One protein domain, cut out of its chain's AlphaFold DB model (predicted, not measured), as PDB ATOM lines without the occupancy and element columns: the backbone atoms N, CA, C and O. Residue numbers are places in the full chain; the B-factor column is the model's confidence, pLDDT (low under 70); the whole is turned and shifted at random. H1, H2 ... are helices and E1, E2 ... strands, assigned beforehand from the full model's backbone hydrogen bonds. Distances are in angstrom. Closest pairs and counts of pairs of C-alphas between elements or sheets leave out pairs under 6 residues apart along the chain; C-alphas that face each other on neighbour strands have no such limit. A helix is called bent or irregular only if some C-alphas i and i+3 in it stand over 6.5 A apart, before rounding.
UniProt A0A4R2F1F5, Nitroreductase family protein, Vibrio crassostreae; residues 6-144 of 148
ATOM      1  N   THR A   6     367.308 367.955 290.559       89.12
ATOM      2  CA  THR A   6     366.765 367.217 289.411       89.12
ATOM      3  C   THR A   6     367.839 366.973 288.351       89.12
ATOM      4  O   THR A   6     367.946 365.856 287.849       89.12
ATOM      5  N   GLU A   7     368.667 367.980 288.056       91.06
ATOM      6  CA  GLU A   7     369.774 367.853 287.099       91.06
ATOM      7  C   GLU A   7     370.802 366.826 287.584       91.06
ATOM      8  O   GLU A   7     371.189 365.922 286.846       91.06
ATOM      9  N   LEU A   8     371.181 366.892 288.863       90.38
ATOM     10  CA  LEU A   8     372.109 365.923 289.453       90.38
ATOM     11  C   LEU A   8     371.545 364.497 289.444       90.38
ATOM     12  O   LEU A   8     372.292 363.539 289.255       90.38
ATOM     13  N   THR A   9     370.231 364.345 289.605       93.44
ATOM     14  CA  THR A   9     369.562 363.044 289.502       93.44
ATOM     15  C   THR A   9     369.600 362.494 288.084       93.44
ATOM     16  O   THR A   9     369.810 361.293 287.909       93.44
ATOM     17  N   LEU A  10     369.432 363.345 287.067       94.81
ATOM     18  CA  LEU A  10     369.579 362.938 285.669       94.81
ATOM     19  C   LEU A  10     371.015 362.495 285.379       94.81
ATOM     20  O   LEU A  10     371.199 361.400 284.847       94.81
ATOM     21  N   ILE A  11     372.013 363.279 285.799       95.31
ATOM     22  CA  ILE A  11     373.436 362.924 285.673       95.31
ATOM     23  C   ILE A  11     373.706 361.573 286.345       95.31
ATOM     24  O   ILE A  11     374.187 360.645 285.699       95.31
ATOM     25  N   GLY A  12     373.308 361.415 287.611       95.62
ATOM     26  CA  GLY A  12     373.520 360.176 288.358       95.62
ATOM     27  C   GLY A  12     372.842 358.960 287.720       95.62
ATOM     28  O   GLY A  12     373.418 357.869 287.700       95.62
ATOM     29  N   ALA A  13     371.641 359.126 287.159       96.81
ATOM     30  CA  ALA A  13     370.932 358.054 286.464       96.81
ATOM     31  C   ALA A  13     371.606 357.657 285.141       96.81
ATOM     32  O   ALA A  13     371.705 356.462 284.846       96.81
ATOM     33  N   VAL A  14     372.077 358.637 284.362       98.25
ATOM     34  CA  VAL A  14     372.800 358.408 283.102       98.25
ATOM     35  C   VAL A  14     374.132 357.709 283.370       98.25
ATOM     36  O   VAL A  14     374.378 356.648 282.790       98.25
ATOM     37  N   ASP A  15     374.937 358.225 284.299       98.44
ATOM     38  CA  ASP A  15     376.239 357.653 284.661       98.44
ATOM     39  C   ASP A  15     376.097 356.216 285.169       98.44
ATOM     40  O   ASP A  15     376.813 355.312 284.730       98.44
ATOM     41  N   SER A  16     375.106 355.973 286.032       98.19
ATOM     42  CA  SER A  16     374.808 354.629 286.535       98.19
ATOM     43  C   SER A  16     374.403 353.673 285.413       98.19
ATOM     44  O   SER A  16     374.811 352.511 285.418       98.19
ATOM     45  N   GLY A  17     373.607 354.136 284.443       98.38
ATOM     46  CA  GLY A  17     373.197 353.341 283.286       98.38
ATOM     47  C   GLY A  17     374.372 352.959 282.383       98.38
ATOM     48  O   GLY A  17     374.502 351.793 282.009       98.38
ATOM     49  N   ILE A  18     375.257 353.915 282.083       98.75
ATOM     50  CA  ILE A  18     376.473 353.686 281.285       98.75
ATOM     51  C   ILE A  18     377.407 352.708 282.004       98.75
ATOM     52  O   ILE A  18     377.844 351.719 281.411       98.75
ATOM     53  N   MET A  19     377.674 352.941 283.293       98.69
ATOM     54  CA  MET A  19     378.503 352.060 284.119       98.69
ATOM     55  C   MET A  19     377.947 350.633 284.130       98.69
ATOM     56  O   MET A  19     378.691 349.671 283.932       98.69
ATOM     57  N   ALA A  20     376.639 350.484 284.338       98.62
ATOM     58  CA  ALA A  20     376.008 349.176 284.378       98.62
ATOM     59  C   ALA A  20     376.095 348.456 283.030       98.62
ATOM     60  O   ALA A  20     376.410 347.268 282.997       98.62
ATOM     61  N   GLN A  21     375.899 349.161 281.913       98.69
ATOM     62  CA  GLN A  21     376.009 348.534 280.599       98.69
ATOM     63  C   GLN A  21     377.449 348.125 280.276       98.69
ATOM     64  O   GLN A  21     377.650 347.043 279.726       98.69
ATOM     65  N   ASN A  22     378.445 348.913 280.685       98.75
ATOM     66  CA  ASN A  22     379.850 348.508 280.599       98.75
ATOM     67  C   ASN A  22     380.132 347.251 281.437       98.75
ATOM     68  O   ASN A  22     380.822 346.350 280.967       98.75
ATOM     69  N   CYS A  23     379.569 347.160 282.646       98.62
ATOM     70  CA  CYS A  23     379.675 345.970 283.492       98.62
ATOM     71  C   CYS A  23     379.057 344.732 282.820       98.62
ATOM     72  O   CYS A  23     379.693 343.681 282.774       98.62
ATOM     73  N   MET A  24     377.858 344.867 282.239       98.62
ATOM     74  CA  MET A  24     377.197 343.783 281.503       98.62
ATOM     75  C   MET A  24     378.047 343.304 280.322       98.62
ATOM     76  O   MET A  24     378.301 342.111 280.203       98.62
ATOM     77  N   LEU A  25     378.545 344.228 279.493       98.56
ATOM     78  CA  LEU A  25     379.392 343.891 278.344       98.56
ATOM     79  C   LEU A  25     380.688 343.190 278.770       98.56
ATOM     80  O   LEU A  25     381.094 342.208 278.150       98.56
ATOM     81  N   ALA A  26     381.327 343.668 279.841       98.69
ATOM     82  CA  ALA A  26     382.511 343.025 280.399       98.69
ATOM     83  C   ALA A  26     382.194 341.598 280.872       98.69
ATOM     84  O   ALA A  26     382.905 340.660 280.514       98.69
ATOM     85  N   ALA A  27     381.100 341.410 281.611       98.50
ATOM     86  CA  ALA A  27     380.661 340.094 282.059       98.50
ATOM     87  C   ALA A  27     380.379 339.139 280.882       98.50
ATOM     88  O   ALA A  27     380.890 338.018 280.872       98.50
ATOM     89  N   GLU A  28     379.646 339.592 279.862       97.88
ATOM     90  CA  GLU A  28     379.356 338.819 278.645       97.88
ATOM     91  C   GLU A  28     380.636 338.428 277.892       97.88
ATOM     92  O   GLU A  28     380.773 337.283 277.459       97.88
ATOM     93  N   SER A  29     381.623 339.330 277.809       98.38
ATOM     94  CA  SER A  29     382.928 339.038 277.194       98.38
ATOM     95  C   SER A  29     383.742 337.973 277.940       98.38
ATOM     96  O   SER A  29     384.583 337.305 277.340       98.38
ATOM     97  N   LEU A  30     383.466 337.781 279.233       98.25
ATOM     98  CA  LEU A  30     384.058 336.738 280.073       98.25
ATOM     99  C   LEU A  30     383.232 335.438 280.064       98.25
ATOM    100  O   LEU A  30     383.528 334.512 280.818       98.25
ATOM    101  N   GLY A  31     382.193 335.354 279.227       97.12
ATOM    102  CA  GLY A  31     381.316 334.187 279.121       97.12
ATOM    103  C   GLY A  31     380.267 334.081 280.234       97.12
ATOM    104  O   GLY A  31     379.654 333.023 280.396       97.12
ATOM    105  N   LEU A  32     380.052 335.146 281.012       98.25
ATOM    106  CA  LEU A  32     378.932 335.226 281.948       98.25
ATOM    107  C   LEU A  32     377.657 335.651 281.213       98.25
ATOM    108  O   LEU A  32     377.694 336.361 280.215       98.25
ATOM    109  N   GLY A  33     376.509 335.235 281.735       97.69
ATOM    110  CA  GLY A  33     375.222 335.831 281.404       97.69
ATOM    111  C   GLY A  33     374.823 336.851 282.464       97.69
ATOM    112  O   GLY A  33     375.306 336.806 283.601       97.69
ATOM    113  N   GLY A  34     373.888 337.733 282.119       96.94
ATOM    114  CA  GLY A  34     373.351 338.678 283.083       96.94
ATOM    115  C   GLY A  34     371.946 339.175 282.781       96.94
ATOM    116  O   GLY A  34     371.406 339.009 281.688       96.94
ATOM    117  N   VAL A  35     371.327 339.777 283.796       97.62
ATOM    118  CA  VAL A  35     370.004 340.395 283.682       97.62
ATOM    119  C   VAL A  35     369.873 341.597 284.613       97.62
ATOM    120  O   VAL A  35     370.246 341.549 285.786       97.62
ATOM    121  N   TYR A  36     369.298 342.681 284.089       98.38
ATOM    122  CA  TYR A  36     368.913 343.844 284.882       98.38
ATOM    123  C   TYR A  36     367.663 343.563 285.716       98.38
ATOM    124  O   TYR A  36     366.633 343.123 285.201       98.38
ATOM    125  N   ILE A  37     367.707 343.936 286.993       97.81
ATOM    126  CA  ILE A  37     366.603 343.796 287.941       97.81
ATOM    127  C   ILE A  37     366.021 345.176 288.248       97.81
ATOM    128  O   ILE A  37     366.229 345.768 289.306       97.81
ATOM    129  N   GLY A  38     365.218 345.690 287.315       95.31
ATOM    130  CA  GLY A  38     364.425 346.904 287.542       95.31
ATOM    131  C   GLY A  38     363.285 346.714 288.555       95.31
ATOM    132  O   GLY A  38     362.589 347.678 288.876       95.31
ATOM    133  N   GLY A  39     363.059 345.479 289.019       95.25
ATOM    134  CA  GLY A  39     362.058 345.108 290.020       95.25
ATOM    135  C   GLY A  39     362.351 345.638 291.423       95.25
ATOM    136  O   GLY A  39     361.401 345.851 292.164       95.25
ATOM    137  N   LEU A  40     363.612 345.956 291.755       96.06
ATOM    138  CA  LEU A  40     363.969 346.545 293.058       96.06
ATOM    139  C   LEU A  40     363.181 347.829 293.354       96.06
ATOM    140  O   LEU A  40     362.790 348.085 294.487       96.06
ATOM    141  N   ARG A  41     362.840 348.590 292.309       96.06
ATOM    142  CA  ARG A  41     362.037 349.813 292.426       96.06
ATOM    143  C   ARG A  41     360.570 349.567 292.809       96.06
ATOM    144  O   ARG A  41     359.871 350.523 293.122       96.06
ATOM    145  N   ASN A  42     360.079 348.325 292.791       95.12
ATOM    146  CA  ASN A  42     358.746 348.010 293.321       95.12
ATOM    147  C   ASN A  42     358.674 348.295 294.828       95.12
ATOM    148  O   ASN A  42     357.659 348.800 295.286       95.12
ATOM    149  N   SER A  43     359.774 348.065 295.549       96.06
ATOM    150  CA  SER A  43     359.897 348.295 296.992       96.06
ATOM    151  C   SER A  43     361.138 349.137 297.301       96.06
ATOM    152  O   SER A  43     361.952 348.767 298.140       96.06
ATOM    153  N   ALA A  44     361.305 350.260 296.592       97.00
ATOM    154  CA  ALA A  44     362.536 351.057 296.632       97.00
ATOM    155  C   ALA A  44     362.953 351.454 298.059       97.00
ATOM    156  O   ALA A  44     364.109 351.276 298.414       97.00
ATOM    157  N   GLN A  45     361.997 351.890 298.888       97.25
ATOM    158  CA  GLN A  45     362.233 352.257 300.288       97.25
ATOM    159  C   GLN A  45     362.744 351.079 301.135       97.25
ATOM    160  O   GLN A  45     363.679 351.239 301.904       97.25
ATOM    161  N   GLN A  46     362.181 349.880 300.960       98.00
ATOM    162  CA  GLN A  46     362.619 348.691 301.704       98.00
ATOM    163  C   GLN A  46     364.025 348.253 301.285       98.00
ATOM    164  O   GLN A  46     364.809 347.811 302.115       98.00
ATOM    165  N   VAL A  47     364.349 348.370 299.992       98.06
ATOM    166  CA  VAL A  47     365.701 348.089 299.486       98.06
ATOM    167  C   VAL A  47     366.700 349.118 300.014       98.06
ATOM    168  O   VAL A  47     367.807 348.747 300.382       98.06
ATOM    169  N   ASP A  48     366.305 350.391 300.063       98.12
ATOM    170  CA  ASP A  48     367.102 351.486 300.620       98.12
ATOM    171  C   ASP A  48     367.452 351.239 302.093       98.12
ATOM    172  O   ASP A  48     368.626 351.267 302.451       98.12
ATOM    173  N   GLU A  49     366.448 350.904 302.908       97.94
ATOM    174  CA  GLU A  49     366.604 350.570 304.328       97.94
ATOM    175  C   GLU A  49     367.466 349.323 304.535       97.94
ATOM    176  O   GLU A  49     368.369 349.329 305.366       97.94
ATOM    177  N   LEU A  50     367.224 348.265 303.756       98.44
ATOM    178  CA  LEU A  50     367.968 347.009 303.856       98.44
ATOM    179  C   LEU A  50     369.458 347.178 303.533       98.44
ATOM    180  O   LEU A  50     370.292 346.491 304.116       98.44
ATOM    181  N   LEU A  51     369.782 348.041 302.571       98.12
ATOM    182  CA  LEU A  51     371.156 348.315 302.148       98.12
ATOM    183  C   LEU A  51     371.778 349.506 302.886       98.12
ATOM    184  O   LEU A  51     372.898 349.891 302.553       98.12
ATOM    185  N   GLU A  52     371.053 350.094 303.844       98.25
ATOM    186  CA  GLU A  52     371.467 351.266 304.618       98.25
ATOM    187  C   GLU A  52     371.963 352.413 303.717       98.25
ATOM    188  O   GLU A  52     372.979 353.060 303.983       98.25
ATOM    189  N   LEU A  53     371.254 352.657 302.607       97.88
ATOM    190  CA  LEU A  53     371.676 353.648 301.622       97.88
ATOM    191  C   LEU A  53     371.689 355.053 302.256       97.88
ATOM    192  O   LEU A  53     370.672 355.500 302.794       97.88
ATOM    193  N   PRO A  54     372.795 355.812 302.176       97.12
ATOM    194  CA  PRO A  54     372.869 357.140 302.777       97.12
ATOM    195  C   PRO A  54     371.995 358.160 302.033       97.12
ATOM    196  O   PRO A  54     371.425 357.890 300.970       97.12
ATOM    197  N   LEU A  55     371.881 359.367 302.588       94.94
ATOM    198  CA  LEU A  55     371.246 360.496 301.905       94.94
ATOM    199  C   LEU A  55     371.906 360.750 300.534       94.94
ATOM    200  O   LEU A  55     373.091 360.470 300.361       94.94
ATOM    201  N   HIS A  56     371.145 361.271 299.565       93.94
ATOM    202  CA  HIS A  56     371.609 361.537 298.193       93.94
ATOM    203  C   HIS A  56     372.033 360.297 297.388       93.94
ATOM    204  O   HIS A  56     372.726 360.412 296.378       93.94
ATOM    205  N   THR A  57     371.590 359.107 297.792       95.88
ATOM    206  CA  THR A  57     371.714 357.877 297.001       95.88
ATOM    207  C   THR A  57     370.336 357.266 296.775       95.88
ATOM    208  O   THR A  57     369.405 357.550 297.525       95.88
ATOM    209  N   ALA A  58     370.171 356.475 295.715       95.94
ATOM    210  CA  ALA A  58     368.913 355.790 295.449       95.94
ATOM    211  C   ALA A  58     369.114 354.510 294.642       95.94
ATOM    212  O   ALA A  58     370.018 354.408 293.810       95.94
ATOM    213  N   VAL A  59     368.216 353.545 294.835       96.88
ATOM    214  CA  VAL A  59     368.202 352.325 294.028       96.88
ATOM    215  C   VAL A  59     367.621 352.583 292.633       96.88
ATOM    216  O   VAL A  59     366.446 352.918 292.467       96.88
ATOM    217  N   LEU A  60     368.431 352.354 291.597       96.69
ATOM    218  CA  LEU A  60     367.977 352.389 290.205       96.69
ATOM    219  C   LEU A  60     367.598 350.994 289.709       96.69
ATOM    220  O   LEU A  60     366.498 350.795 289.193       96.69
ATOM    221  N   PHE A  61     368.474 350.009 289.870       97.81
ATOM    222  CA  PHE A  61     368.265 348.625 289.442       97.81
ATOM    223  C   PHE A  61     369.302 347.720 290.111       97.81
ATOM    224  O   PHE A  61     370.353 348.184 290.539       97.81
ATOM    225  N   GLY A  62     369.006 346.424 290.180       97.94
ATOM    226  CA  GLY A  62     370.007 345.398 290.468       97.94
ATOM    227  C   GLY A  62     370.559 344.789 289.183       97.94
ATOM    228  O   GLY A  62     370.028 345.028 288.093       97.94
ATOM    229  N   MET A  63     371.582 343.952 289.314       98.38
ATOM    230  CA  MET A  63     372.123 343.157 288.218       98.38
ATOM    231  C   MET A  63     372.509 341.779 288.746       98.38
ATOM    232  O   MET A  63     373.252 341.675 289.718       98.38
ATOM    233  N   CYS A  64     371.998 340.727 288.113       98.06
ATOM    234  CA  CYS A  64     372.490 339.372 288.338       98.06
ATOM    235  C   CYS A  64     373.519 339.054 287.260       98.06
ATOM    236  O   CYS A  64     373.236 339.287 286.086       98.06
ATOM    237  N   LEU A  65     374.665 338.504 287.660       98.31
ATOM    238  CA  LEU A  65     375.722 338.006 286.782       98.31
ATOM    239  C   LEU A  65     376.078 336.581 287.207       98.31
ATOM    240  O   LEU A  65     376.125 336.291 288.403       98.31
ATOM    241  N   GLY A  66     376.327 335.692 286.251       98.06
ATOM    242  CA  GLY A  66     376.711 334.318 286.568       98.06
ATOM    243  C   GLY A  66     376.927 333.446 285.341       98.06
ATOM    244  O   GLY A  66     376.701 333.868 284.210       98.06
ATOM    245  N   HIS A  67     377.370 332.211 285.569       98.00
ATOM    246  CA  HIS A  67     377.567 331.250 284.489       98.00
ATOM    247  C   HIS A  67     376.210 330.804 283.924       98.00
ATOM    248  O   HIS A  67     375.380 330.279 284.675       98.00
ATOM    249  N   PRO A  68     375.948 331.023 282.624       96.12
ATOM    250  CA  PRO A  68     374.653 330.718 282.042       96.12
ATOM    251  C   PRO A  68     374.447 329.202 281.955       96.12
ATOM    252  O   PRO A  68     375.291 328.471 281.447       96.12
ATOM    253  N   VAL A  69     373.283 328.735 282.407       95.19
ATOM    254  CA  VAL A  69     372.825 327.339 282.241       95.19
ATOM    255  C   VAL A  69     371.821 327.186 281.091       95.19
ATOM    256  O   VAL A  69     371.327 326.094 280.826       95.19
ATOM    257  N   GLN A  70     371.492 328.293 280.421       90.56
ATOM    258  CA  GLN A  70     370.558 328.377 279.302       90.56
ATOM    259  C   GLN A  70     371.049 329.423 278.297       90.56
ATOM    260  O   GLN A  70     371.703 330.394 278.677       90.56
ATOM    261  N   GLN A  71     370.679 329.249 277.029       89.62
ATOM    262  CA  GLN A  71     370.922 330.211 275.954       89.62
ATOM    263  C   GLN A  71     369.568 330.635 275.367       89.62
ATOM    264  O   GLN A  71     369.036 329.940 274.501       89.62
ATOM    265  N   PRO A  72     368.941 331.705 275.887       90.62
ATOM    266  CA  PRO A  72     367.637 332.139 275.406       90.62
ATOM    267  C   PRO A  72     367.725 332.688 273.979       90.62
ATOM    268  O   PRO A  72     368.704 333.323 273.594       90.62
ATOM    269  N   GLU A  73     366.653 332.500 273.215       92.50
ATOM    270  CA  GLU A  73     366.519 333.068 271.874       92.50
ATOM    271  C   GLU A  73     366.583 334.604 271.888       92.50
ATOM    272  O   GLU A  73     366.082 335.274 272.805       92.50
ATOM    273  N   ILE A  74     367.154 335.171 270.823       93.44
ATOM    274  CA  ILE A  74     367.272 336.618 270.652       93.44
ATOM    275  C   ILE A  74     365.890 337.203 270.362       93.44
ATOM    276  O   ILE A  74     365.287 336.957 269.319       93.44
ATOM    277  N   LYS A  75     365.406 338.043 271.278       94.50
ATOM    278  CA  LYS A  75     364.179 338.816 271.068       94.50
ATOM    279  C   LYS A  75     364.398 339.870 269.972       94.50
ATOM    280  O   LYS A  75     365.302 340.693 270.154       94.50
ATOM    281  N   PRO A  76     363.562 339.931 268.917       95.81
ATOM    282  CA  PRO A  76     363.616 341.012 267.936       95.81
ATOM    283  C   PRO A  76     363.567 342.395 268.599       95.81
ATOM    284  O   PRO A  76     362.990 342.571 269.679       95.81
ATOM    285  N   ARG A  77     364.227 343.377 267.983       96.88
ATOM    286  CA  ARG A  77     364.179 344.792 268.380       96.88
ATOM    287  C   ARG A  77     363.378 345.574 267.347       96.88
ATOM    288  O   ARG A  77     363.251 345.124 266.210       96.88
ATOM    289  N   LEU A  78     362.864 346.737 267.752       95.88
ATOM    290  CA  LEU A  78     362.253 347.676 266.814       95.88
ATOM    291  C   LEU A  78     363.232 347.974 265.665       95.88
ATOM    292  O   LEU A  78     364.435 348.088 265.928       95.88
ATOM    293  N   PRO A  79     362.742 348.114 264.422       94.44
ATOM    294  CA  PRO A  79     363.584 348.482 263.293       94.44
ATOM    295  C   PRO A  79     364.337 349.792 263.542       94.44
ATOM    296  O   PRO A  79     363.810 350.715 264.168       94.44
ATOM    297  N   ALA A  80     365.564 349.891 263.025       94.88
ATOM    298  CA  ALA A  80     366.431 351.039 263.273       94.88
ATOM    299  C   ALA A  80     365.787 352.366 262.847       94.88
ATOM    300  O   ALA A  80     365.859 353.320 263.607       94.88
ATOM    301  N   HIS A  81     365.088 352.417 261.709       92.44
ATOM    302  CA  HIS A  81     364.413 353.629 261.214       92.44
ATOM    303  C   HIS A  81     363.220 354.083 262.063       92.44
ATOM    304  O   HIS A  81     362.750 355.203 261.902       92.44
ATOM    305  N   VAL A  82     362.716 353.235 262.966       94.31
ATOM    306  CA  VAL A  82     361.690 353.632 263.943       94.31
ATOM    307  C   VAL A  82     362.329 354.338 265.145       94.31
ATOM    308  O   VAL A  82     361.723 355.224 265.747       94.31
ATOM    309  N   VAL A  83     363.559 353.953 265.504       95.06
ATOM    310  CA  VAL A  83     364.278 354.449 266.691       95.06
ATOM    311  C   VAL A  83     365.221 355.610 266.356       95.06
ATOM    312  O   VAL A  83     365.346 356.544 267.140       95.06
ATOM    313  N   MET A  84     365.888 355.559 265.204       96.25
ATOM    314  CA  MET A  84     366.823 356.566 264.706       96.25
ATOM    315  C   MET A  84     366.097 357.530 263.776       96.25
ATOM    316  O   MET A  84     365.435 357.119 262.827       96.25
ATOM    317  N   HIS A  85     366.182 358.817 264.100       96.56
ATOM    318  CA  HIS A  85     365.462 359.883 263.416       96.56
ATOM    319  C   HIS A  85     366.486 360.829 262.798       96.56
ATOM    320  O   HIS A  85     367.454 361.212 263.454       96.56
ATOM    321  N   GLU A  86     366.292 361.196 261.538       96.44
ATOM    322  CA  GLU A  86     367.177 362.133 260.856       96.44
ATOM    323  C   GLU A  86     366.645 363.561 261.006       96.44
ATOM    324  O   GLU A  86     365.492 363.837 260.671       96.44
ATOM    325  N   ASN A  87     367.499 364.469 261.487       97.31
ATOM    326  CA  ASN A  87     367.257 365.906 261.686       97.31
ATOM    327  C   ASN A  87     366.200 366.267 262.748       97.31
ATOM    328  O   ASN A  87     366.466 367.094 263.616       97.31
ATOM    329  N   GLN A  88     365.014 365.663 262.696       97.38
ATOM    330  CA  GLN A  88     363.892 365.957 263.584       97.38
ATOM    331  C   GLN A  88     363.124 364.692 263.958       97.38
ATOM    332  O   GLN A  88     363.126 363.707 263.217       97.38
ATOM    333  N   TYR A  89     362.425 364.754 265.093       96.88
ATOM    334  CA  TYR A  89     361.598 363.652 265.557       96.88
ATOM    335  C   TYR A  89     360.491 363.337 264.544       96.88
ATOM    336  O   TYR A  89     359.728 364.222 264.154       96.88
ATOM    337  N   GLN A  90     360.392 362.075 264.140       95.25
ATOM    338  CA  GLN A  90     359.366 361.594 263.225       95.25
ATOM    339  C   GLN A  90     358.201 360.990 264.016       95.25
ATOM    340  O   GLN A  90     358.429 360.191 264.932       95.25
ATOM    341  N   PRO A  91     356.943 361.343 263.692       94.56
ATOM    342  CA  PRO A  91     355.783 360.679 264.266       94.56
ATOM    343  C   PRO A  91     355.845 359.165 264.060       94.56
ATOM    344  O   PRO A  91     356.319 358.673 263.036       94.56
ATOM    345  N   LEU A  92     355.335 358.421 265.039       91.50
ATOM    346  CA  LEU A  92     355.313 356.968 264.977       91.50
ATOM    347  C   LEU A  92     354.436 356.492 263.810       91.50
ATOM    348  O   LEU A  92     353.252 356.823 263.748       91.50
ATOM    349  N   SER A  93     354.994 355.668 262.924       94.56
ATOM    350  CA  SER A  93     354.219 355.003 261.875       94.56
ATOM    351  C   SER A  93     353.513 353.770 262.438       94.56
ATOM    352  O   SER A  93     354.162 352.810 262.858       94.56
ATOM    353  N   LEU A  94     352.177 353.784 262.431       94.75
ATOM    354  CA  LEU A  94     351.375 352.637 262.866       94.75
ATOM    355  C   LEU A  94     351.573 351.420 261.954       94.75
ATOM    356  O   LEU A  94     351.552 350.298 262.451       94.75
ATOM    357  N   ASP A  95     351.849 351.630 260.665       96.38
ATOM    358  CA  ASP A  95     352.143 350.545 259.722       96.38
ATOM    359  C   ASP A  95     353.472 349.853 260.056       96.38
ATOM    360  O   ASP A  95     353.573 348.627 259.999       96.38
ATOM    361  N   GLU A  96     354.496 350.616 260.453       95.69
ATOM    362  CA  GLU A  96     355.776 350.044 260.898       95.69
ATOM    363  C   GLU A  96     355.615 349.269 262.210       95.69
ATOM    364  O   GLU A  96     356.201 348.196 262.376       95.69
ATOM    365  N   ILE A  97     354.782 349.772 263.127       96.56
ATOM    366  CA  ILE A  97     354.447 349.047 264.356       96.56
ATOM    367  C   ILE A  97     353.661 347.773 264.053       96.56
ATOM    368  O   ILE A  97     353.974 346.750 264.651       96.56
ATOM    369  N   ALA A  98     352.717 347.791 263.110       97.00
ATOM    370  CA  ALA A  98     351.975 346.600 262.701       97.00
ATOM    371  C   ALA A  98     352.908 345.514 262.133       97.00
ATOM    372  O   ALA A  98     352.854 344.365 262.565       97.00
ATOM    373  N   ARG A  99     353.857 345.882 261.259       96.62
ATOM    374  CA  ARG A  99     354.865 344.934 260.737       96.62
ATOM    375  C   ARG A  99     355.773 344.374 261.834       96.62
ATOM    376  O   ARG A  99     356.142 343.195 261.820       96.62
ATOM    377  N   TYR A 100     356.169 345.213 262.789       97.00
ATOM    378  CA  TYR A 100     356.953 344.752 263.932       97.00
ATOM    379  C   TYR A 100     356.131 343.856 264.868       97.00
ATOM    380  O   TYR A 100     356.651 342.878 265.408       97.00
ATOM    381  N   ASP A 101     354.842 344.142 265.024       97.38
ATOM    382  CA  ASP A 101     353.905 343.321 265.775       97.38
ATOM    383  C   ASP A 101     353.764 341.922 265.168       97.38
ATOM    384  O   ASP A 101     353.848 340.955 265.924       97.38
ATOM    385  N   ASP A 102     353.665 341.793 263.841       96.69
ATOM    386  CA  ASP A 102     353.664 340.494 263.148       96.69
ATOM    387  C   ASP A 102     354.952 339.704 263.433       96.69
ATOM    388  O   ASP A 102     354.921 338.520 263.786       96.69
ATOM    389  N   SER A 103     356.104 340.383 263.367       95.69
ATOM    390  CA  SER A 103     357.411 339.791 263.687       95.69
ATOM    391  C   SER A 103     357.460 339.280 265.130       95.69
ATOM    392  O   SER A 103     357.986 338.202 265.419       95.69
ATOM    393  N   MET A 104     356.882 340.044 266.053       96.69
ATOM    394  CA  MET A 104     356.842 339.720 267.473       96.69
ATOM    395  C   MET A 104     355.845 338.608 267.799       96.69
ATOM    396  O   MET A 104     356.155 337.760 268.636       96.69
ATOM    397  N   GLN A 105     354.691 338.563 267.134       95.94
ATOM    398  CA  GLN A 105     353.742 337.454 267.242       95.94
ATOM    399  C   GLN A 105     354.381 336.148 266.768       95.94
ATOM    400  O   GLN A 105     354.327 335.151 267.486       95.94
ATOM    401  N   CYS A 106     355.056 336.172 265.613       94.94
ATOM    402  CA  CYS A 106     355.809 335.028 265.104       94.94
ATOM    403  C   CYS A 106     356.880 334.576 266.109       94.94
ATOM    404  O   CYS A 106     356.954 333.396 266.451       94.94
ATOM    405  N   TYR A 107     357.655 335.513 266.657       94.81
ATOM    406  CA  TYR A 107     358.645 335.215 267.691       94.81
ATOM    407  C   TYR A 107     358.027 334.563 268.938       94.81
ATOM    408  O   TYR A 107     358.511 333.534 269.402       94.81
ATOM    409  N   TYR A 108     356.949 335.120 269.495       94.25
ATOM    410  CA  TYR A 108     356.335 334.555 270.700       94.25
ATOM    411  C   TYR A 108     355.632 333.215 270.462       94.25
ATOM    412  O   TYR A 108     355.583 332.407 271.390       94.25
ATOM    413  N   ALA A 109     355.109 332.972 269.259       93.19
ATOM    414  CA  ALA A 109     354.505 331.695 268.894       93.19
ATOM    415  C   ALA A 109     355.554 330.580 268.753       93.19
ATOM    416  O   ALA A 109     355.291 329.447 269.147       93.19
ATOM    417  N   ASN A 110     356.744 330.908 268.239       93.06
ATOM    418  CA  ASN A 110     357.792 329.929 267.926       93.06
ATOM    419  C   ASN A 110     358.855 329.762 269.020       93.06
ATOM    420  O   ASN A 110     359.795 328.990 268.852       93.06
ATOM    421  N   ARG A 111     358.709 330.460 270.148       91.00
ATOM    422  CA  ARG A 111     359.630 330.342 271.277       91.00
ATOM    423  C   ARG A 111     359.647 328.936 271.869       91.00
ATOM    424  O   ARG A 111     358.602 328.329 272.093       91.00
ATOM    425  N   SER A 112     360.835 328.475 272.247       87.19
ATOM    426  CA  SER A 112     361.051 327.216 272.977       87.19
ATOM    427  C   SER A 112     360.415 327.173 274.375       87.19
ATOM    428  O   SER A 112     360.160 326.096 274.908       87.19
ATOM    429  N   SER A 113     360.138 328.329 274.989       85.44
ATOM    430  CA  SER A 113     359.471 328.426 276.292       85.44
ATOM    431  C   SER A 113     358.612 329.688 276.404       85.44
ATOM    432  O   SER A 113     358.879 330.700 275.751       85.44
ATOM    433  N   ASN A 114     357.599 329.657 277.280       84.50
ATOM    434  CA  ASN A 114     356.686 330.785 277.524       84.50
ATOM    435  C   ASN A 114     356.021 331.310 276.237       84.50
ATOM    436  O   ASN A 114     355.961 332.524 276.002       84.50
ATOM    437  N   GLN A 115     355.558 330.378 275.401       88.75
ATOM    438  CA  GLN A 115     354.817 330.678 274.181       88.75
ATOM    439  C   GLN A 115     353.570 331.487 274.517       88.75
ATOM    440  O   GLN A 115     352.876 331.214 275.499       88.75
ATOM    441  N   LYS A 116     353.291 332.505 273.709       90.25
ATOM    442  CA  LYS A 116     352.105 333.341 273.885       90.25
ATOM    443  C   LYS A 116     351.676 333.965 272.572       90.25
ATOM    444  O   LYS A 116     352.500 334.264 271.716       90.25
ATOM    445  N   GLN A 117     350.383 334.225 272.456       89.81
ATOM    446  CA  GLN A 117     349.817 334.971 271.342       89.81
ATOM    447  C   GLN A 117     349.647 336.422 271.773       89.81
ATOM    448  O   GLN A 117     348.695 336.775 272.462       89.81
ATOM    449  N   SER A 118     350.637 337.252 271.461       92.94
ATOM    450  CA  SER A 118     350.609 338.670 271.801       92.94
ATOM    451  C   SER A 118     351.565 339.443 270.906       92.94
ATOM    452  O   SER A 118     352.608 338.917 270.526       92.94
ATOM    453  N   SER A 119     351.237 340.691 270.597       95.19
ATOM    454  CA  SER A 119     352.129 341.590 269.869       95.19
ATOM    455  C   SER A 119     353.026 342.414 270.804       95.19
ATOM    456  O   SER A 119     352.982 342.270 272.035       95.19
ATOM    457  N   TRP A 120     353.894 343.259 270.242       95.62
ATOM    458  CA  TRP A 120     354.677 344.196 271.041       95.62
ATOM    459  C   TRP A 120     353.812 345.349 271.543       95.62
ATOM    460  O   TRP A 120     353.861 345.642 272.740       95.62
ATOM    461  N   SER A 121     352.992 345.947 270.674       95.62
ATOM    462  CA  SER A 121     352.135 347.082 271.034       95.62
ATOM    463  C   SER A 121     351.179 346.718 272.170       95.62
ATOM    464  O   SER A 121     351.146 347.415 273.179       95.62
ATOM    465  N   GLN A 122     350.519 345.557 272.098       94.44
ATOM    466  CA  GLN A 122     349.633 345.054 273.152       94.44
ATOM    467  C   GLN A 122     350.339 344.952 274.511       94.44
ATOM    468  O   GLN A 122     349.802 345.390 275.527       94.44
ATOM    469  N   GLN A 123     351.561 344.408 274.541       92.69
ATOM    470  CA  GLN A 123     352.320 344.254 275.787       92.69
ATOM    471  C   GLN A 123     352.771 345.581 276.367       92.69
ATOM    472  O   GLN A 123     352.736 345.761 277.584       92.69
ATOM    473  N   ILE A 124     353.233 346.494 275.514       92.25
ATOM    474  CA  ILE A 124     353.656 347.816 275.961       92.25
ATOM    475  C   ILE A 124     352.451 348.605 276.463       92.25
ATOM    476  O   ILE A 124     352.519 349.129 277.570       92.25
ATOM    477  N   THR A 125     351.333 348.609 275.733       92.38
ATOM    478  CA  THR A 125     350.093 349.257 276.166       92.38
ATOM    479  C   THR A 125     349.621 348.701 277.500       92.38
ATOM    480  O   THR A 125     349.421 349.484 278.416       92.38
ATOM    481  N   GLN A 126     349.528 347.376 277.659       91.31
ATOM    482  CA  GLN A 126     349.117 346.762 278.926       91.31
ATOM    483  C   GLN A 126     350.048 347.135 280.088       91.31
ATOM    484  O   GLN A 126     349.599 347.358 281.209       91.31
ATOM    485  N   LYS A 127     351.361 347.185 279.837       87.69
ATOM    486  CA  LYS A 127     352.345 347.499 280.874       87.69
ATOM    487  C   LYS A 127     352.335 348.978 281.261       87.69
ATOM    488  O   LYS A 127     352.554 349.284 282.427       87.69
ATOM    489  N   LEU A 128     352.131 349.872 280.297       87.81
ATOM    490  CA  LEU A 128     352.135 351.321 280.512       87.81
ATOM    491  C   LEU A 128     350.774 351.868 280.954       87.81
ATOM    492  O   LEU A 128     350.738 352.939 281.548       87.81
ATOM    493  N   SER A 129     349.673 351.160 280.681       88.19
ATOM    494  CA  SER A 129     348.333 351.533 281.152       88.19
ATOM    495  C   SER A 129     348.070 351.150 282.612       88.19
ATOM    496  O   SER A 129     347.125 351.659 283.208       88.19
ATOM    497  N   GLY A 130     348.884 350.260 283.189       80.25
ATOM    498  CA  GLY A 130     348.871 349.965 284.623       80.25
ATOM    499  C   GLY A 130     349.507 351.079 285.466       80.25
ATOM    500  O   GLY A 130     350.147 351.990 284.942       80.25
ATOM    501  N   GLU A 131     349.372 350.998 286.794       67.19
ATOM    502  CA  GLU A 131     349.981 351.979 287.699       67.19
ATOM    503  C   GLU A 131     351.512 352.008 287.577       67.19
ATOM    504  O   GLU A 131     352.232 351.057 287.899       67.19
ATOM    505  N   SER A 132     352.027 353.161 287.153       75.44
ATOM    506  CA  SER A 132     353.455 353.452 287.138       75.44
ATOM    507  C   SER A 132     353.910 353.860 288.537       75.44
ATOM    508  O   SER A 132     353.786 355.027 288.890       75.44
ATOM    509  N   ARG A 133     354.402 352.888 289.326       90.38
ATOM    510  CA  ARG A 133     355.174 353.029 290.592       90.38
ATOM    511  C   ARG A 133     355.117 354.441 291.224       90.38
ATOM    512  O   ARG A 133     356.146 355.127 291.271       90.38
ATOM    513  N   PRO A 134     353.941 354.897 291.697       92.25
ATOM    514  CA  PRO A 134     353.729 356.302 292.055       92.25
ATOM    515  C   PRO A 134     354.561 356.730 293.272       92.25
ATOM    516  O   PRO A 134     354.867 357.907 293.448       92.25
ATOM    517  N   HIS A 135     354.995 355.762 294.082       94.38
ATOM    518  CA  HIS A 135     355.850 355.948 295.253       94.38
ATOM    519  C   HIS A 135     357.287 356.386 294.936       94.38
ATOM    520  O   HIS A 135     357.999 356.799 295.849       94.38
ATOM    521  N   ILE A 136     357.732 356.331 293.675       95.31
ATOM    522  CA  ILE A 136     359.115 356.685 293.314       95.31
ATOM    523  C   ILE A 136     359.411 358.170 293.524       95.31
ATOM    524  O   ILE A 136     360.486 358.493 294.020       95.31
ATOM    525  N   LEU A 137     358.484 359.075 293.201       94.31
ATOM    526  CA  LEU A 137     358.711 360.507 293.415       94.31
ATOM    527  C   LEU A 137     358.846 360.849 294.917       94.31
ATOM    528  O   LEU A 137     359.832 361.490 295.281       94.31
ATOM    529  N   PRO A 138     357.938 360.401 295.812       95.31
ATOM    530  CA  PRO A 138     358.134 360.536 297.257       95.31
ATOM    531  C   PRO A 138     359.454 359.942 297.764       95.31
ATOM    532  O   PRO A 138     360.109 360.572 298.590       95.31
ATOM    533  N   TYR A 139     359.867 358.778 297.252       96.06
ATOM    534  CA  TYR A 139     361.145 358.150 297.598       96.06
ATOM    535  C   TYR A 139     362.350 359.012 297.188       96.06
ATOM    536  O   TYR A 139     363.199 359.324 298.012       96.06
ATOM    537  N   LEU A 140     362.415 359.486 295.942       95.56
ATOM    538  CA  LEU A 140     363.517 360.354 295.506       95.56
ATOM    539  C   LEU A 140     363.543 361.685 296.273       95.56
ATOM    540  O   LEU A 140     364.614 362.196 296.600       95.56
ATOM    541  N   ASN A 141     362.374 362.225 296.631       94.44
ATOM    542  CA  ASN A 141     362.280 363.400 297.491       94.44
ATOM    543  C   ASN A 141     362.803 363.122 298.907       94.44
ATOM    544  O   ASN A 141     363.510 363.972 299.446       94.44
ATOM    545  N   SER A 142     362.512 361.964 299.514       94.62
ATOM    546  CA  SER A 142     363.038 361.628 300.848       94.62
ATOM    547  C   SER A 142     364.566 361.506 300.856       94.62
ATOM    548  O   SER A 142     365.193 361.843 301.857       94.62
ATOM    549  N   LYS A 143     365.168 361.134 299.716       95.00
ATOM    550  CA  LYS A 143     366.625 361.098 299.493       95.00
ATOM    551  C   LYS A 143     367.226 362.429 299.020       95.00
ATOM    552  O   LYS A 143     368.427 362.493 298.769       95.00
ATOM    553  N   GLU A 144     366.411 363.481 298.916       93.12
ATOM    554  CA  GLU A 144     366.797 364.832 298.473       93.12
ATOM    555  C   GLU A 144     367.359 364.901 297.052       93.12
ATOM    556  O   GLU A 144     368.179 365.754 296.730       93.12
TER     557      GLU A 144
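AT A GLANCE: This is residues 6 to 144 of the 148 residues of the protein "Nitroreductase family protein" of Vibrio crassostreae (UniProt A0A4R2F1F5). Two loose lobes stand around a hollow middle and are joined by two links, residues 67 to 79 and residues 130 to 135. One lobe holds a short two-stranded ribbon, E1 and E2, with residues 20 to 28 of the long helix H1 packed on it and with H2 leading from the ribbon to H6; the other holds H4 and H5, which meet about at right angles, with little H3 near H4. The printed part has 139 residues with six named helices and two named strands, in the order H1 E1 H2 E2 H3 H4 H5 H6; the sheet, E1 - E2, is antiparallel and the class is mostly helix. The whole is loose, with a radius of gyration of the C-alphas of 18.5 A, and spans 47 by 41 by 31 A.

IN THESE COORDINATES: E1 is residues 33 to 37, 13.4 A long, and E2 is residues 62 to 66, 13.5 A. H1, residues 6 to 29, runs 34.7 A from C-alpha 6 at (366.765, 367.217, 289.411) to C-alpha 29 at (382.928, 339.038, 277.194). H2 is residues 38 to 50, 16.7 A; it is irregular, with C-alphas 42 and 45 8.9 A apart. H3 is residues 80 to 83, 5.3 A, H4 residues 94 to 110, 24.1 A, and H5 residues 120 to 129, 14.0 A. H6, residues 136 to 142, 9.8 A, ends with C-alpha 142 at (363.038, 361.628, 300.848).

HOW THE PARTS SIT: E1 and E2 are antiparallel neighbours at 164 degrees; N 35 and O 64 are 3.0 A apart and N 37 and O 62 2.8 A, within hydrogen-bond range. The closest C-alphas of H1 and E1, those of Met 24 and Gly 34, are 6.6 A apart. Those of H1 and E2, Ala 27 and Leu 65, are 7.1 A apart. H2 touches H6 with residues 41 to 45 alone, the closest C-alphas being those of Gln 45 and Tyr 139, 6.6 A; they run the same way at a shallow tilt of 24 degrees. H4 and H5 touch, about perpendicular at 79 degrees, with the C-alphas of Asp 101 and Trp 120 closest at 5.4 A. H3 and H4 are close but not clearly touching, C-alphas 82 and 96 being 7.6 A apart. H1 is apart from H4, and H5 from H6. Every O i to N i+4 pair is within hydrogen-bond range in H1, H4, H5 and H6; in H2 it is 5 of 9, and H3 is too short for such a pair.

THE WHOLE: The C-alphas of Glu 52 and Asp 95 are the two farthest apart, 48.9 A. The printed part has no cut. The links H2 to E2 and E2 to H3 are long. Residues 84 to 89 stand free, as do residues 123 to 131, of which 123 to 129 belong to H5. Mean pLDDT of the printed part is 94.8; residue 131 is under 70.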